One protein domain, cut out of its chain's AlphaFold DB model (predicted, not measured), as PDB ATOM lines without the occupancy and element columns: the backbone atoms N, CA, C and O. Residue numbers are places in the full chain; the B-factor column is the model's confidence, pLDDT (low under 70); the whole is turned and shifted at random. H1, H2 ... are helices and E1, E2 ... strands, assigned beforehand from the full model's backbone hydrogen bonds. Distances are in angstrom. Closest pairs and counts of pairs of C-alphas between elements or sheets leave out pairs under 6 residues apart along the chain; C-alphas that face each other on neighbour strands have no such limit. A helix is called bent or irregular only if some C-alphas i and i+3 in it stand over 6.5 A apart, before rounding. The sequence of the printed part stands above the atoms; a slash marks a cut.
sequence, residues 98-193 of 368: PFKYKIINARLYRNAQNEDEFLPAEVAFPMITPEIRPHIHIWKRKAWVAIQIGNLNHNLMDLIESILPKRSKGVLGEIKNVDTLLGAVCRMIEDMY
ATOM      1  N   PRO A  98     154.674 164.379 224.471       89.44
ATOM      2  CA  PRO A  98     156.066 164.301 224.907       89.44
ATOM      3  C   PRO A  98     156.620 162.873 224.784       89.44
ATOM      4  O   PRO A  98     156.999 162.239 225.771       89.44
ATOM      5  N   PHE A  99     156.657 162.336 223.562       88.88
ATOM      6  CA  PHE A  99     157.210 161.012 223.301       88.88
ATOM      7  C   PHE A  99     158.694 160.964 223.664       88.88
ATOM      8  O   PHE A  99     159.509 161.731 223.152       88.88
ATOM      9  N   LYS A 100     159.046 159.995 224.509       90.56
ATOM     10  CA  LYS A 100     160.432 159.583 224.738       90.56
ATOM     11  C   LYS A 100     160.739 158.377 223.866       90.56
ATOM     12  O   LYS A 100     159.875 157.523 223.666       90.56
ATOM     13  N   TYR A 101     161.971 158.297 223.382       91.50
ATOM     14  CA  TYR A 101     162.424 157.213 222.519       91.50
ATOM     15  C   TYR A 101     163.609 156.497 223.159       91.50
ATOM     16  O   TYR A 101     164.481 157.129 223.755       91.50
ATOM     17  N   LYS A 102     163.625 155.173 223.031       89.12
ATOM     18  CA  LYS A 102     164.763 154.319 223.360       89.12
ATOM     19  C   LYS A 102     165.473 153.985 222.055       89.12
ATOM     20  O   LYS A 102     164.818 153.546 221.113       89.12
ATOM     21  N   ILE A 103     166.783 154.191 221.996       91.75
ATOM     22  CA  ILE A 103     167.584 153.745 220.856       91.75
ATOM     23  C   ILE A 103     167.821 152.246 220.998       91.75
ATOM     24  O   ILE A 103     168.214 151.768 222.064       91.75
ATOM     25  N   ILE A 104     167.508 151.504 219.943       88.38
ATOM     26  CA  ILE A 104     167.569 150.046 219.921       88.38
ATOM     27  C   ILE A 104     168.497 149.622 218.799       88.38
ATOM     28  O   ILE A 104     168.347 150.076 217.666       88.38
ATOM     29  N   ASN A 105     169.426 148.721 219.111       87.94
ATOM     30  CA  ASN A 105     170.246 148.068 218.103       87.94
ATOM     31  C   ASN A 105     169.358 147.126 217.281       87.94
ATOM     32  O   ASN A 105     168.960 146.060 217.756       87.94
ATOM     33  N   ALA A 106     169.032 147.536 216.058       84.88
ATOM     34  CA  ALA A 106     168.092 146.828 215.200       84.88
ATOM     35  C   ALA A 106     168.618 145.453 214.776       84.88
ATOM     36  O   ALA A 106     167.826 144.544 214.540       84.88
ATOM     37  N   ARG A 107     169.945 145.269 214.738       82.38
ATOM     38  CA  ARG A 107     170.580 144.004 214.336       82.38
ATOM     39  C   ARG A 107     170.201 142.839 215.251       82.38
ATOM     40  O   ARG A 107     170.118 141.717 214.775       82.38
ATOM     41  N   LEU A 108     169.916 143.101 216.530       82.75
ATOM     42  CA  LEU A 108     169.497 142.074 217.496       82.75
ATOM     43  C   LEU A 108     168.081 141.528 217.233       82.75
ATOM     44  O   LEU A 108     167.730 140.464 217.737       82.75
ATOM     45  N   TYR A 109     167.274 142.260 216.461       84.81
ATOM     46  CA  TYR A 109     165.847 141.996 216.252       84.81
ATOM     47  C   TYR A 109     165.482 141.847 214.765       84.81
ATOM     48  O   TYR A 109     164.306 141.825 214.398       84.81
ATOM     49  N   ARG A 110     166.484 141.746 213.887       81.88
ATOM     50  CA  ARG A 110     166.315 141.463 212.457       81.88
ATOM     51  C   ARG A 110     166.493 139.981 212.181       81.88
ATOM     52  O   ARG A 110     167.251 139.299 212.864       81.88
ATOM     53  N   ASN A 111     165.844 139.499 211.127       71.38
ATOM     54  CA  ASN A 111     166.203 138.204 210.567       71.38
ATOM     55  C   ASN A 111     167.606 138.317 209.955       71.38
ATOM     56  O   ASN A 111     167.836 139.165 209.098       71.38
ATOM     57  N   ALA A 112     168.523 137.446 210.377       61.09
ATOM     58  CA  ALA A 112     169.922 137.436 209.940       61.09
ATOM     59  C   ALA A 112     170.127 137.119 208.441       61.09
ATOM     60  O   ALA A 112     171.258 137.097 207.978       61.09
ATOM     61  N   GLN A 113     169.056 136.835 207.690       56.41
ATOM     62  CA  GLN A 113     169.141 136.323 206.319       56.41
ATOM     63  C   GLN A 113     169.277 137.399 205.233       56.41
ATOM     64  O   GLN A 113     169.673 137.053 204.126       56.41
ATOM     65  N   ASN A 114     169.025 138.677 205.538       55.75
ATOM     66  CA  ASN A 114     169.227 139.765 204.581       55.75
ATOM     67  C   ASN A 114     170.268 140.745 205.130       55.75
ATOM     68  O   ASN A 114     169.969 141.552 206.015       55.75
ATOM     69  N   GLU A 115     171.487 140.686 204.598       57.06
ATOM     70  CA  GLU A 115     172.454 141.781 204.700       57.06
ATOM     71  C   GLU A 115     171.991 142.939 203.805       57.06
ATOM     72  O   GLU A 115     172.551 143.201 202.746       57.06
ATOM     73  N   ASP A 116     170.923 143.630 204.203       58.00
ATOM     74  CA  ASP A 116     170.506 144.847 203.514       58.00
ATOM     75  C   ASP A 116     171.350 146.010 204.041       58.00
ATOM     76  O   ASP A 116     171.054 146.605 205.084       58.00
ATOM     77  N   GLU A 117     172.401 146.341 203.289       59.34
ATOM     78  CA  GLU A 117     173.324 147.475 203.480       59.34
ATOM     79  C   GLU A 117     172.593 148.827 203.683       59.34
ATOM     80  O   GLU A 117     173.152 149.790 204.207       59.34
ATOM     81  N   PHE A 118     171.299 148.877 203.352       67.75
ATOM     82  CA  PHE A 118     170.425 150.047 203.419       67.75
ATOM     83  C   PHE A 118     169.567 150.157 204.692       67.75
ATOM     84  O   PHE A 118     168.888 151.170 204.876       67.75
ATOM     85  N   LEU A 119     169.559 149.159 205.587       75.38
ATOM     86  CA  LEU A 119     168.718 149.198 206.790       75.38
ATOM     87  C   LEU A 119     169.448 149.806 208.008       75.38
ATOM     88  O   LEU A 119     170.531 149.346 208.380       75.38
ATOM     89  N   PRO A 120     168.830 150.747 208.750       78.12
ATOM     90  CA  PRO A 120     169.511 151.520 209.795       78.12
ATOM     91  C   PRO A 120     170.016 150.638 210.946       78.12
ATOM     92  O   PRO A 120     169.260 149.829 211.469       78.12
ATOM     93  N   ALA A 121     171.270 150.773 211.383       82.44
ATOM     94  CA  ALA A 121     171.812 149.937 212.467       82.44
ATOM     95  C   ALA A 121     171.087 150.147 213.813       82.44
ATOM     96  O   ALA A 121     170.958 149.216 214.612       82.44
ATOM     97  N   GLU A 122     170.570 151.354 214.033       88.38
ATOM     98  CA  GLU A 122     169.830 151.745 215.225       88.38
ATOM     99  C   GLU A 122     168.454 152.294 214.860       88.38
ATOM    100  O   GLU A 122     168.279 152.963 213.842       88.38
ATOM    101  N   VAL A 123     167.466 152.027 215.710       88.69
ATOM    102  CA  VAL A 123     166.091 152.501 215.532       88.69
ATOM    103  C   VAL A 123     165.618 153.159 216.819       88.69
ATOM    104  O   VAL A 123     165.729 152.591 217.907       88.69
ATOM    105  N   ALA A 124     165.060 154.361 216.694       90.31
ATOM    106  CA  ALA A 124     164.396 155.045 217.792       90.31
ATOM    107  C   ALA A 124     163.003 154.440 218.013       90.31
ATOM    108  O   ALA A 124     162.092 154.626 217.205       90.31
ATOM    109  N   PHE A 125     162.822 153.732 219.124       91.19
ATOM    110  CA  PHE A 125     161.562 153.079 219.462       91.19
ATOM    111  C   PHE A 125     160.796 153.876 220.530       91.19
ATOM    112  O   PHE A 125     161.379 154.220 221.563       91.19
ATOM    113  N   PRO A 126     159.499 154.182 220.334       91.62
ATOM    114  CA  PRO A 126     158.735 154.980 221.290       91.62
ATOM    115  C   PRO A 126     158.513 154.235 222.614       91.62
ATOM    116  O   PRO A 126     158.056 153.093 222.644       91.62
ATOM    117  N   MET A 127     158.786 154.907 223.731       90.56
ATOM    118  CA  MET A 127     158.555 154.386 225.079       90.56
ATOM    119  C   MET A 127     157.134 154.686 225.567       90.56
ATOM    120  O   MET A 127     156.553 155.720 225.236       90.56
ATOM    121  N   ILE A 128     156.604 153.821 226.438       87.81
ATOM    122  CA  ILE A 128     155.321 154.047 227.115       87.81
ATOM    123  C   ILE A 128     155.577 154.765 228.447       87.81
ATOM    124  O   ILE A 128     155.835 154.142 229.482       87.81
ATOM    125  N   THR A 129     155.518 156.095 228.426       85.94
ATOM    126  CA  THR A 129     155.622 156.943 229.628       85.94
ATOM    127  C   THR A 129     154.240 157.206 230.240       85.94
ATOM    128  O   THR A 129     153.240 157.019 229.545       85.94
ATOM    129  N   PRO A 130     154.137 157.641 231.514       83.75
ATOM    130  CA  PRO A 130     152.857 158.007 232.129       83.75
ATOM    131  C   PRO A 130     151.991 158.947 231.282       83.75
ATOM    132  O   PRO A 130     150.785 158.749 231.208       83.75
ATOM    133  N   GLU A 131     152.611 159.908 230.601       83.62
ATOM    134  CA  GLU A 131     151.953 160.913 229.760       83.62
ATOM    135  C   GLU A 131     151.425 160.330 228.441       83.62
ATOM    136  O   GLU A 131     150.442 160.819 227.899       83.62
ATOM    137  N   ILE A 132     152.060 159.273 227.925       86.81
ATOM    138  CA  ILE A 132     151.665 158.609 226.675       86.81
ATOM    139  C   ILE A 132     150.596 157.536 226.905       86.81
ATOM    140  O   ILE A 132     149.879 157.186 225.972       86.81
ATOM    141  N   ARG A 133     150.434 157.024 228.133       82.12
ATOM    142  CA  ARG A 133     149.450 155.968 228.447       82.12
ATOM    143  C   ARG A 133     148.014 156.300 228.005       82.12
ATOM    144  O   ARG A 133     147.418 155.434 227.373       82.12
ATOM    145  N   PRO A 134     147.462 157.514 228.225       77.69
ATOM    146  CA  PRO A 134     146.124 157.867 227.725       77.69
ATOM    147  C   PRO A 134     146.032 157.884 226.188       77.69
ATOM    148  O   PRO A 134     144.955 157.826 225.605       77.69
ATOM    149  N   HIS A 135     147.183 157.942 225.522       83.12
ATOM    150  CA  HIS A 135     147.355 158.061 224.081       83.12
ATOM    151  C   HIS A 135     147.991 156.797 223.479       83.12
ATOM    152  O   HIS A 135     148.679 156.857 222.458       83.12
ATOM    153  N   ILE A 136     147.776 155.630 224.099       84.94
ATOM    154  CA  ILE A 136     148.463 154.385 223.727       84.94
ATOM    155  C   ILE A 136     148.188 153.942 222.278       84.94
ATOM    156  O   ILE A 136     149.037 153.323 221.641       84.94
ATOM    157  N   HIS A 137     147.051 154.332 221.698       82.75
ATOM    158  CA  HIS A 137     146.750 154.113 220.279       82.75
ATOM    159  C   HIS A 137     147.699 154.887 219.338       82.75
ATOM    160  O   HIS A 137     148.039 154.405 218.256       82.75
ATOM    161  N   ILE A 138     148.175 156.066 219.754       86.00
ATOM    162  CA  ILE A 138     149.184 156.855 219.031       86.00
ATOM    163  C   ILE A 138     150.542 156.169 219.153       86.00
ATOM    164  O   ILE A 138     151.257 156.022 218.159       86.00
ATOM    165  N   TRP A 139     150.868 155.683 220.355       91.50
ATOM    166  CA  TRP A 139     152.054 154.858 220.571       91.50
ATOM    167  C   TRP A 139     152.049 153.624 219.661       91.50
ATOM    168  O   TRP A 139     153.054 153.390 218.999       91.50
ATOM    169  N   LYS A 140     150.923 152.903 219.532       90.88
ATOM    170  CA  LYS A 140     150.793 151.741 218.633       90.88
ATOM    171  C   LYS A 140     151.206 152.074 217.205       90.88
ATOM    172  O   LYS A 140     152.001 151.345 216.622       90.88
ATOM    173  N   ARG A 141     150.694 153.179 216.648       89.44
ATOM    174  CA  ARG A 141     151.041 153.618 215.284       89.44
ATOM    175  C   ARG A 141     152.534 153.922 215.158       89.44
ATOM    176  O   ARG A 141     153.172 153.448 214.226       89.44
ATOM    177  N   LYS A 142     153.114 154.657 216.113       90.50
ATOM    178  CA  LYS A 142     154.553 154.976 216.109       90.50
ATOM    179  C   LYS A 142     155.436 153.736 216.293       90.50
ATOM    180  O   LYS A 142     156.467 153.632 215.639       90.50
ATOM    181  N   ALA A 143     155.036 152.804 217.154       90.94
ATOM    182  CA  ALA A 143     155.737 151.545 217.385       90.94
ATOM    183  C   ALA A 143     155.714 150.670 216.128       90.94
ATOM    184  O   ALA A 143     156.751 150.155 215.725       90.94
ATOM    185  N   TRP A 144     154.560 150.574 215.462       91.62
ATOM    186  CA  TRP A 144     154.433 149.882 214.183       91.62
ATOM    187  C   TRP A 144     155.372 150.478 213.125       91.62
ATOM    188  O   TRP A 144     156.133 149.741 212.508       91.62
ATOM    189  N   VAL A 145     155.411 151.809 212.982       89.88
ATOM    190  CA  VAL A 145     156.340 152.492 212.059       89.88
ATOM    191  C   VAL A 145     157.806 152.188 212.395       89.88
ATOM    192  O   VAL A 145     158.581 151.891 211.491       89.88
ATOM    193  N   ALA A 146     158.190 152.212 213.675       88.94
ATOM    194  CA  ALA A 146     159.552 151.874 214.094       88.94
ATOM    195  C   ALA A 146     159.925 150.419 213.749       88.94
ATOM    196  O   ALA A 146     161.032 150.165 213.277       88.94
ATOM    197  N   ILE A 147     158.993 149.475 213.924       88.88
ATOM    198  CA  ILE A 147     159.181 148.068 213.537       88.88
ATOM    199  C   ILE A 147     159.378 147.941 212.025       88.88
ATOM    200  O   ILE A 147     160.289 147.233 211.604       88.88
ATOM    201  N   GLN A 148     158.575 148.647 211.224       87.31
ATOM    202  CA  GLN A 148     158.675 148.624 209.761       87.31
ATOM    203  C   GLN A 148     160.003 149.211 209.269       87.31
ATOM    204  O   GLN A 148     160.729 148.542 208.542       87.31
ATOM    205  N   ILE A 149     160.369 150.416 209.723       84.62
ATOM    206  CA  ILE A 149     161.646 151.069 209.367       84.62
ATOM    207  C   ILE A 149     162.835 150.192 209.769       84.62
ATOM    208  O   ILE A 149     163.831 150.092 209.056       84.62
ATOM    209  N   GLY A 150     162.742 149.570 210.941       81.19
ATOM    210  CA  GLY A 150     163.807 148.751 211.485       81.19
ATOM    211  C   GLY A 150     163.841 147.314 210.984       81.19
ATOM    212  O   GLY A 150     164.809 146.630 211.309       81.19
ATOM    213  N   ASN A 151     162.828 146.850 210.246       84.50
ATOM    214  CA  ASN A 151     162.576 145.433 209.963       84.50
ATOM    215  C   ASN A 151     162.686 144.545 211.228       84.50
ATOM    216  O   ASN A 151     163.349 143.506 211.234       84.50
ATOM    217  N   LEU A 152     162.081 144.989 212.337       84.94
ATOM    218  CA  LEU A 152     162.244 144.400 213.679       84.94
ATOM    219  C   LEU A 152     161.309 143.197 213.910       84.94
ATOM    220  O   LEU A 152     160.547 143.166 214.875       84.94
ATOM    221  N   ASN A 153     161.313 142.240 212.986       79.00
ATOM    222  CA  ASN A 153     160.371 141.115 212.984       79.00
ATOM    223  C   ASN A 153     160.868 139.892 213.778       79.00
ATOM    224  O   ASN A 153     160.079 138.995 214.078       79.00
ATOM    225  N   HIS A 154     162.154 139.848 214.134       82.62
ATOM    226  CA  HIS A 154     162.756 138.773 214.919       82.62
ATOM    227  C   HIS A 154     162.810 139.148 216.406       82.62
ATOM    228  O   HIS A 154     163.045 140.305 216.746       82.62
ATOM    229  N   ASN A 155     162.586 138.182 217.306       82.38
ATOM    230  CA  ASN A 155     162.570 138.397 218.766       82.38
ATOM    231  C   ASN A 155     161.717 139.603 219.203       82.38
ATOM    232  O   ASN A 155     162.052 140.348 220.125       82.38
ATOM    233  N   LEU A 156     160.584 139.801 218.519       83.25
ATOM    234  CA  LEU A 156     159.703 140.948 218.719       83.25
ATOM    235  C   LEU A 156     159.169 141.023 220.160       83.25
ATOM    236  O   LEU A 156     158.988 142.111 220.699       83.25
ATOM    237  N   MET A 157     158.947 139.875 220.801       83.75
ATOM    238  CA  MET A 157     158.521 139.817 222.199       83.75
ATOM    239  C   MET A 157     159.557 140.451 223.127       83.75
ATOM    240  O   MET A 157     159.211 141.368 223.867       83.75
ATOM    241  N   ASP A 158     160.827 140.063 223.014       84.00
ATOM    242  CA  ASP A 158     161.916 140.606 223.835       84.00
ATOM    243  C   ASP A 158     162.080 142.113 223.627       84.00
ATOM    244  O   ASP A 158     162.283 142.878 224.577       84.00
ATOM    245  N   LEU A 159     161.944 142.559 222.374       85.75
ATOM    246  CA  LEU A 159     161.943 143.974 222.024       85.75
ATOM    247  C   LEU A 159     160.856 144.728 222.796       85.75
ATOM    248  O   LEU A 159     161.155 145.721 223.472       85.75
ATOM    249  N   ILE A 160     159.614 144.242 222.714       87.69
ATOM    250  CA  ILE A 160     158.448 144.839 223.368       87.69
ATOM    251  C   ILE A 160     158.588 144.780 224.895       87.69
ATOM    252  O   ILE A 160     158.396 145.789 225.572       87.69
ATOM    253  N   GLU A 161     159.020 143.668 225.476       84.81
ATOM    254  CA  GLU A 161     159.242 143.581 226.923       84.81
ATOM    255  C   GLU A 161     160.333 144.535 227.425       84.81
ATOM    256  O   GLU A 161     160.274 145.023 228.561       84.81
ATOM    257  N   SER A 162     161.316 144.862 226.582       82.25
ATOM    258  CA  SER A 162     162.387 145.802 226.922       82.25
ATOM    259  C   SER A 162     161.933 147.269 227.018       82.25
ATOM    260  O   SER A 162     162.675 148.096 227.566       82.25
ATOM    261  N   ILE A 163     160.764 147.604 226.463       80.69
ATOM    262  CA  ILE A 163     160.185 148.961 226.437       80.69
ATOM    263  C   ILE A 163     158.945 149.094 227.327       80.69
ATOM    264  O   ILE A 163     158.531 150.213 227.641       80.69
ATOM    265  N   LEU A 164     158.358 147.969 227.739       81.31
ATOM    266  CA  LEU A 164     157.235 147.944 228.660       81.31
ATOM    267  C   LEU A 164     157.640 148.450 230.056       81.31
ATOM    268  O   LEU A 164     158.763 148.216 230.518       81.31
ATOM    269  N   PRO A 165     156.721 149.114 230.782       72.62
ATOM    270  CA  PRO A 165     156.904 149.390 232.202       72.62
ATOM    271  C   PRO A 165     157.278 148.121 232.988       72.62
ATOM    272  O   PRO A 165     156.778 147.034 232.712       72.62
ATOM    273  N   LYS A 166     158.115 148.243 234.029       72.19
ATOM    274  CA  LYS A 166     158.582 147.081 234.822       72.19
ATOM    275  C   LYS A 166     157.449 146.196 235.369       72.19
ATOM    276  O   LYS A 166     157.651 145.002 235.526       72.19
ATOM    277  N   ARG A 167     156.277 146.779 235.648       65.69
ATOM    278  CA  ARG A 167     155.099 146.078 236.187       65.69
ATOM    279  C   ARG A 167     154.337 145.233 235.156       65.69
ATOM    280  O   ARG A 167     153.448 144.500 235.552       65.69
ATOM    281  N   SER A 168     154.664 145.345 233.870       66.50
ATOM    282  CA  SER A 168     153.943 144.686 232.772       66.50
ATOM    283  C   SER A 168     154.780 143.649 232.009       66.50
ATOM    284  O   SER A 168     154.393 143.232 230.923       66.50
ATOM    285  N   LYS A 169     155.942 143.252 232.543       65.00
ATOM    286  CA  LYS A 169     156.775 142.184 231.963       65.00
ATOM    287  C   LYS A 169     156.162 140.806 232.227       65.00
ATOM    288  O   LYS A 169     155.629 140.599 233.314       65.00
ATOM    289  N   GLY A 170     156.250 139.881 231.268       66.12
ATOM    290  CA  GLY A 170     155.756 138.505 231.409       66.12
ATOM    291  C   GLY A 170     154.233 138.336 231.347       66.12
ATOM    292  O   GLY A 170     153.734 137.239 231.574       66.12
ATOM    293  N   VAL A 171     153.479 139.404 231.056       66.50
ATOM    294  CA  VAL A 171     152.003 139.369 230.944       66.50
ATOM    295  C   VAL A 171     151.550 138.987 229.531       66.50
ATOM    296  O   VAL A 171     150.445 138.487 229.328       66.50
ATOM    297  N   LEU A 172     152.399 139.224 228.532       68.81
ATOM    298  CA  LEU A 172     152.098 138.930 227.138       68.81
ATOM    299  C   LEU A 172     152.531 137.491 226.835       68.81
ATOM    300  O   LEU A 172     153.709 137.170 226.934       68.81
ATOM    301  N   GLY A 173     151.578 136.626 226.476       67.50
ATOM    302  CA  GLY A 173     151.887 135.286 225.964       67.50
ATOM    303  C   GLY A 173     152.625 135.332 224.618       67.50
ATOM    304  O   GLY A 173     152.876 136.404 224.069       67.50
ATOM    305  N   GLU A 174     152.939 134.170 224.045       74.44
ATOM    306  CA  GLU A 174     153.620 134.100 222.746       74.44
ATOM    307  C   GLU A 174     152.734 134.639 221.607       74.44
ATOM    308  O   GLU A 174     151.835 133.959 221.108       74.44
ATOM    309  N   ILE A 175     152.990 135.876 221.166       77.50
ATOM    310  CA  ILE A 175     152.281 136.507 220.045       77.50
ATOM    311  C   ILE A 175     153.279 136.817 218.929       77.50
ATOM    312  O   ILE A 175     154.126 137.695 219.053       77.50
ATOM    313  N   LYS A 176     153.142 136.114 217.798       72.00
ATOM    314  CA  LYS A 176     154.054 136.238 216.645       72.00
ATOM    315  C   LYS A 176     153.673 137.348 215.659       72.00
ATOM    316  O   LYS A 176     154.506 137.790 214.877       72.00
ATOM    317  N   ASN A 177     152.416 137.796 215.665       85.25
ATOM    318  CA  ASN A 177     151.937 138.841 214.759       85.25
ATOM    319  C   ASN A 177     152.103 140.233 215.393       85.25
ATOM    320  O   ASN A 177     151.591 140.471 216.488       85.25
ATOM    321  N   VAL A 178     152.764 141.154 214.679       84.94
ATOM    322  CA  VAL A 178     153.045 142.529 215.132       84.94
ATOM    323  C   VAL A 178     151.774 143.274 215.547       84.94
ATOM    324  O   VAL A 178     151.715 143.839 216.638       84.94
ATOM    325  N   ASP A 179     150.737 143.259 214.711       82.62
ATOM    326  CA  ASP A 179     149.501 143.999 214.973       82.62
ATOM    327  C   ASP A 179     148.744 143.451 216.180       82.62
ATOM    328  O   ASP A 179     148.225 144.227 216.997       82.62
ATOM    329  N   THR A 180     148.718 142.125 216.319       84.31
ATOM    330  CA  THR A 180     148.129 141.447 217.476       84.31
ATOM    331  C   THR A 180     148.909 141.762 218.748       84.31
ATOM    332  O   THR A 180     148.289 142.052 219.773       84.31
ATOM    333  N   LEU A 181     150.244 141.769 218.689       87.06
ATOM    334  CA  LEU A 181     151.104 142.051 219.837       87.06
ATOM    335  C   LEU A 181     150.953 143.498 220.302       87.06
ATOM    336  O   LEU A 181     150.653 143.744 221.468       87.06
ATOM    337  N   LEU A 182     151.072 144.467 219.393       89.19
ATOM    338  CA  LEU A 182     150.886 145.876 219.739       89.19
ATOM    339  C   LEU A 182     149.457 146.149 220.237       89.19
ATOM    340  O   LEU A 182     149.257 146.963 221.137       89.19
ATOM    341  N   GLY A 183     148.456 145.452 219.686       85.19
ATOM    342  CA  GLY A 183     147.080 145.500 220.178       85.19
ATOM    343  C   GLY A 183     146.903 144.894 221.576       85.19
ATOM    344  O   GLY A 183     146.097 145.395 222.357       85.19
ATOM    345  N   ALA A 184     147.642 143.836 221.911       84.19
ATOM    346  CA  ALA A 184     147.662 143.257 223.253       84.19
ATOM    347  C   ALA A 184     148.344 144.194 224.260       84.19
ATOM    348  O   ALA A 184     147.789 144.426 225.331       84.19
ATOM    349  N   VAL A 185     149.469 144.815 223.882       86.94
ATOM    350  CA  VAL A 185     150.130 145.847 224.697       86.94
ATOM    351  C   VAL A 185     149.174 146.998 224.992       86.94
ATOM    352  O   VAL A 185     149.049 147.389 226.146       86.94
ATOM    353  N   CYS A 186     148.474 147.522 223.978       86.19
ATOM    354  CA  CYS A 186     147.523 148.617 224.184       86.19
ATOM    355  C   CYS A 186     146.465 148.256 225.222       86.19
ATOM    356  O   CYS A 186     146.312 148.991 226.188       86.19
ATOM    357  N   ARG A 187     145.807 147.102 225.060       79.50
ATOM    358  CA  ARG A 187     144.778 146.628 225.995       79.50
ATOM    359  C   ARG A 187     145.319 146.483 227.412       79.50
ATOM    360  O   ARG A 187     144.762 147.052 228.331       79.50
ATOM    361  N   MET A 188     146.470 145.837 227.568       82.81
ATOM    362  CA  MET A 188     147.116 145.688 228.871       82.81
ATOM    363  C   MET A 188     147.433 147.040 229.531       82.81
ATOM    364  O   MET A 188     147.246 147.202 230.735       82.81
ATOM    365  N   ILE A 189     147.936 148.022 228.771       82.62
ATOM    366  CA  ILE A 189     148.176 149.369 229.303       82.62
ATOM    367  C   ILE A 189     146.859 150.045 229.692       82.62
ATOM    368  O   ILE A 189     146.830 150.716 230.717       82.62
ATOM    369  N   GLU A 190     145.802 149.887 228.899       77.25
ATOM    370  CA  GLU A 190     144.473 150.439 229.188       77.25
ATOM    371  C   GLU A 190     143.867 149.819 230.455       77.25
ATOM    372  O   GLU A 190     143.425 150.562 231.328       77.25
ATOM    373  N   ASP A 191     143.948 148.495 230.608       75.25
ATOM    374  CA  ASP A 191     143.415 147.740 231.751       75.25
ATOM    375  C   ASP A 191     144.120 148.083 233.075       75.25
ATOM    376  O   ASP A 191     143.530 148.003 234.151       75.25
ATOM    377  N   MET A 192     145.390 148.498 233.020       72.00
ATOM    378  CA  MET A 192     146.148 148.896 234.212       72.00
ATOM    379  C   MET A 192     145.653 150.192 234.868       72.00
ATOM    380  O   MET A 192     146.107 150.500 235.975       72.00
ATOM    381  N   TYR A 193     144.778 150.971 234.221       64.38
ATOM    382  CA  TYR A 193     144.315 152.248 234.762       64.38
ATOM    383  C   TYR A 193     142.793 152.362 234.711       64.38
ATOM    384  O   TYR A 193     142.227 152.394 233.614       64.38
TER     385      TYR A 193
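Overview. This is residues 98 to 193 of the 368 residues of an uncharacterized protein of Nematocida parisii (strain ERTm3) (UniProt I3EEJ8). A long helix, H2, lies in the middle, with a two-stranded ribbon of E1 and E2 along one side, where E2 packs on it, and a second long helix, H4, side by side with it on another, running the opposite way. The short helices H1 and H3 lie near each other, H1 close to the last residue of H2, and the loop residues 113 to 118 stick out. The printed part has 96 residues with four named helices and two named strands, in the order E1 H1 E2 H2 H3 H4; the sheet order is E1 - E2, antiparallel, and the class is mostly helix. The whole is compact, with a radius of gyration of the C-alphas of 13.1 A, and the C-alphas span 43 by 30 by 20 A.

Arrangement. Begin at E1, residues 101 to 105, and set it beside E2, residues 122 to 126. They are antiparallel neighbours, with an angle of 147 degrees between their directions. The C-alphas of Ile 103 and Ala 124 face each other at 4.6 A. Look there for N 102 and O 125 at 2.8 A and N 104 and O 123 at 2.9 A, both pairs within hydrogen-bond range. A tight link takes E1 to H1, residues 106 to 109, whose closest C-alpha pair to E2 is Ala 106 and Glu 122, 5.2 A apart. Next read H2, residues 133 to 150, which has 12 pairs of C-alphas within 8 A of E2; the closest are those of Phe 125 and Ala 146, 5.9 A apart. E1 and H2 are apart. H1 and H2 are close but not clearly touching, their closest C-alphas being those of Ala 106 and Gly 150, 6.0 A apart. H3, residues 156 to 161, is likewise close to H1 but not clearly touching, with the C-alphas of Tyr 109 and Leu 156 6.7 A apart. At H4, residues 178 to 191, you find that H2 and H4 touch: their closest C-alphas, those of Ile 136 and Cys 186, are 5.9 A apart. Their lines stand at a shallow tilt of 20 degrees, opposite ways. H3 and H4 are close but not clearly touching, the closest C-alphas being those of Leu 156 and Val 178, 7.7 A apart, at a shallow tilt of 18 degrees, the same way. In H3 and H4 every O i to N i+4 pair is within hydrogen-bond range; in H2 it is 12 of 14, and H1 is too short for such a pair.

Along the chain. Find C-alpha 101 at (162.424, 157.213, 222.519); from there E1 runs 12.8 A to C-alpha 105. H1 follows at once, and E2 spans 13.1 A. Find C-alpha 133 at (149.450, 155.968, 228.447), where H2 begins; it runs 23.4 A to Gly 150. H2 is irregular, with C-alphas 134 and 137 8.4 A apart, and it has a kink of 38 degrees near residue 140. H3 is 8.6 A long, and H4 runs 19.9 A to C-alpha 191 at (143.415, 147.740, 231.751).

Size, cuts and confidence. The two C-alphas farthest apart, those of Glu 117 and Tyr 193, are 42.9 A from each other. The printed part has no cut. Two links are long: H1 to E2 with 12 residues and H3 to H4 with 16. Residues 113 to 118 of the first stand free. The mean pLDDT of the printed part is 81.0; look for values under 70 at residues 112 to 118, residues 167 to 173 and residue 193.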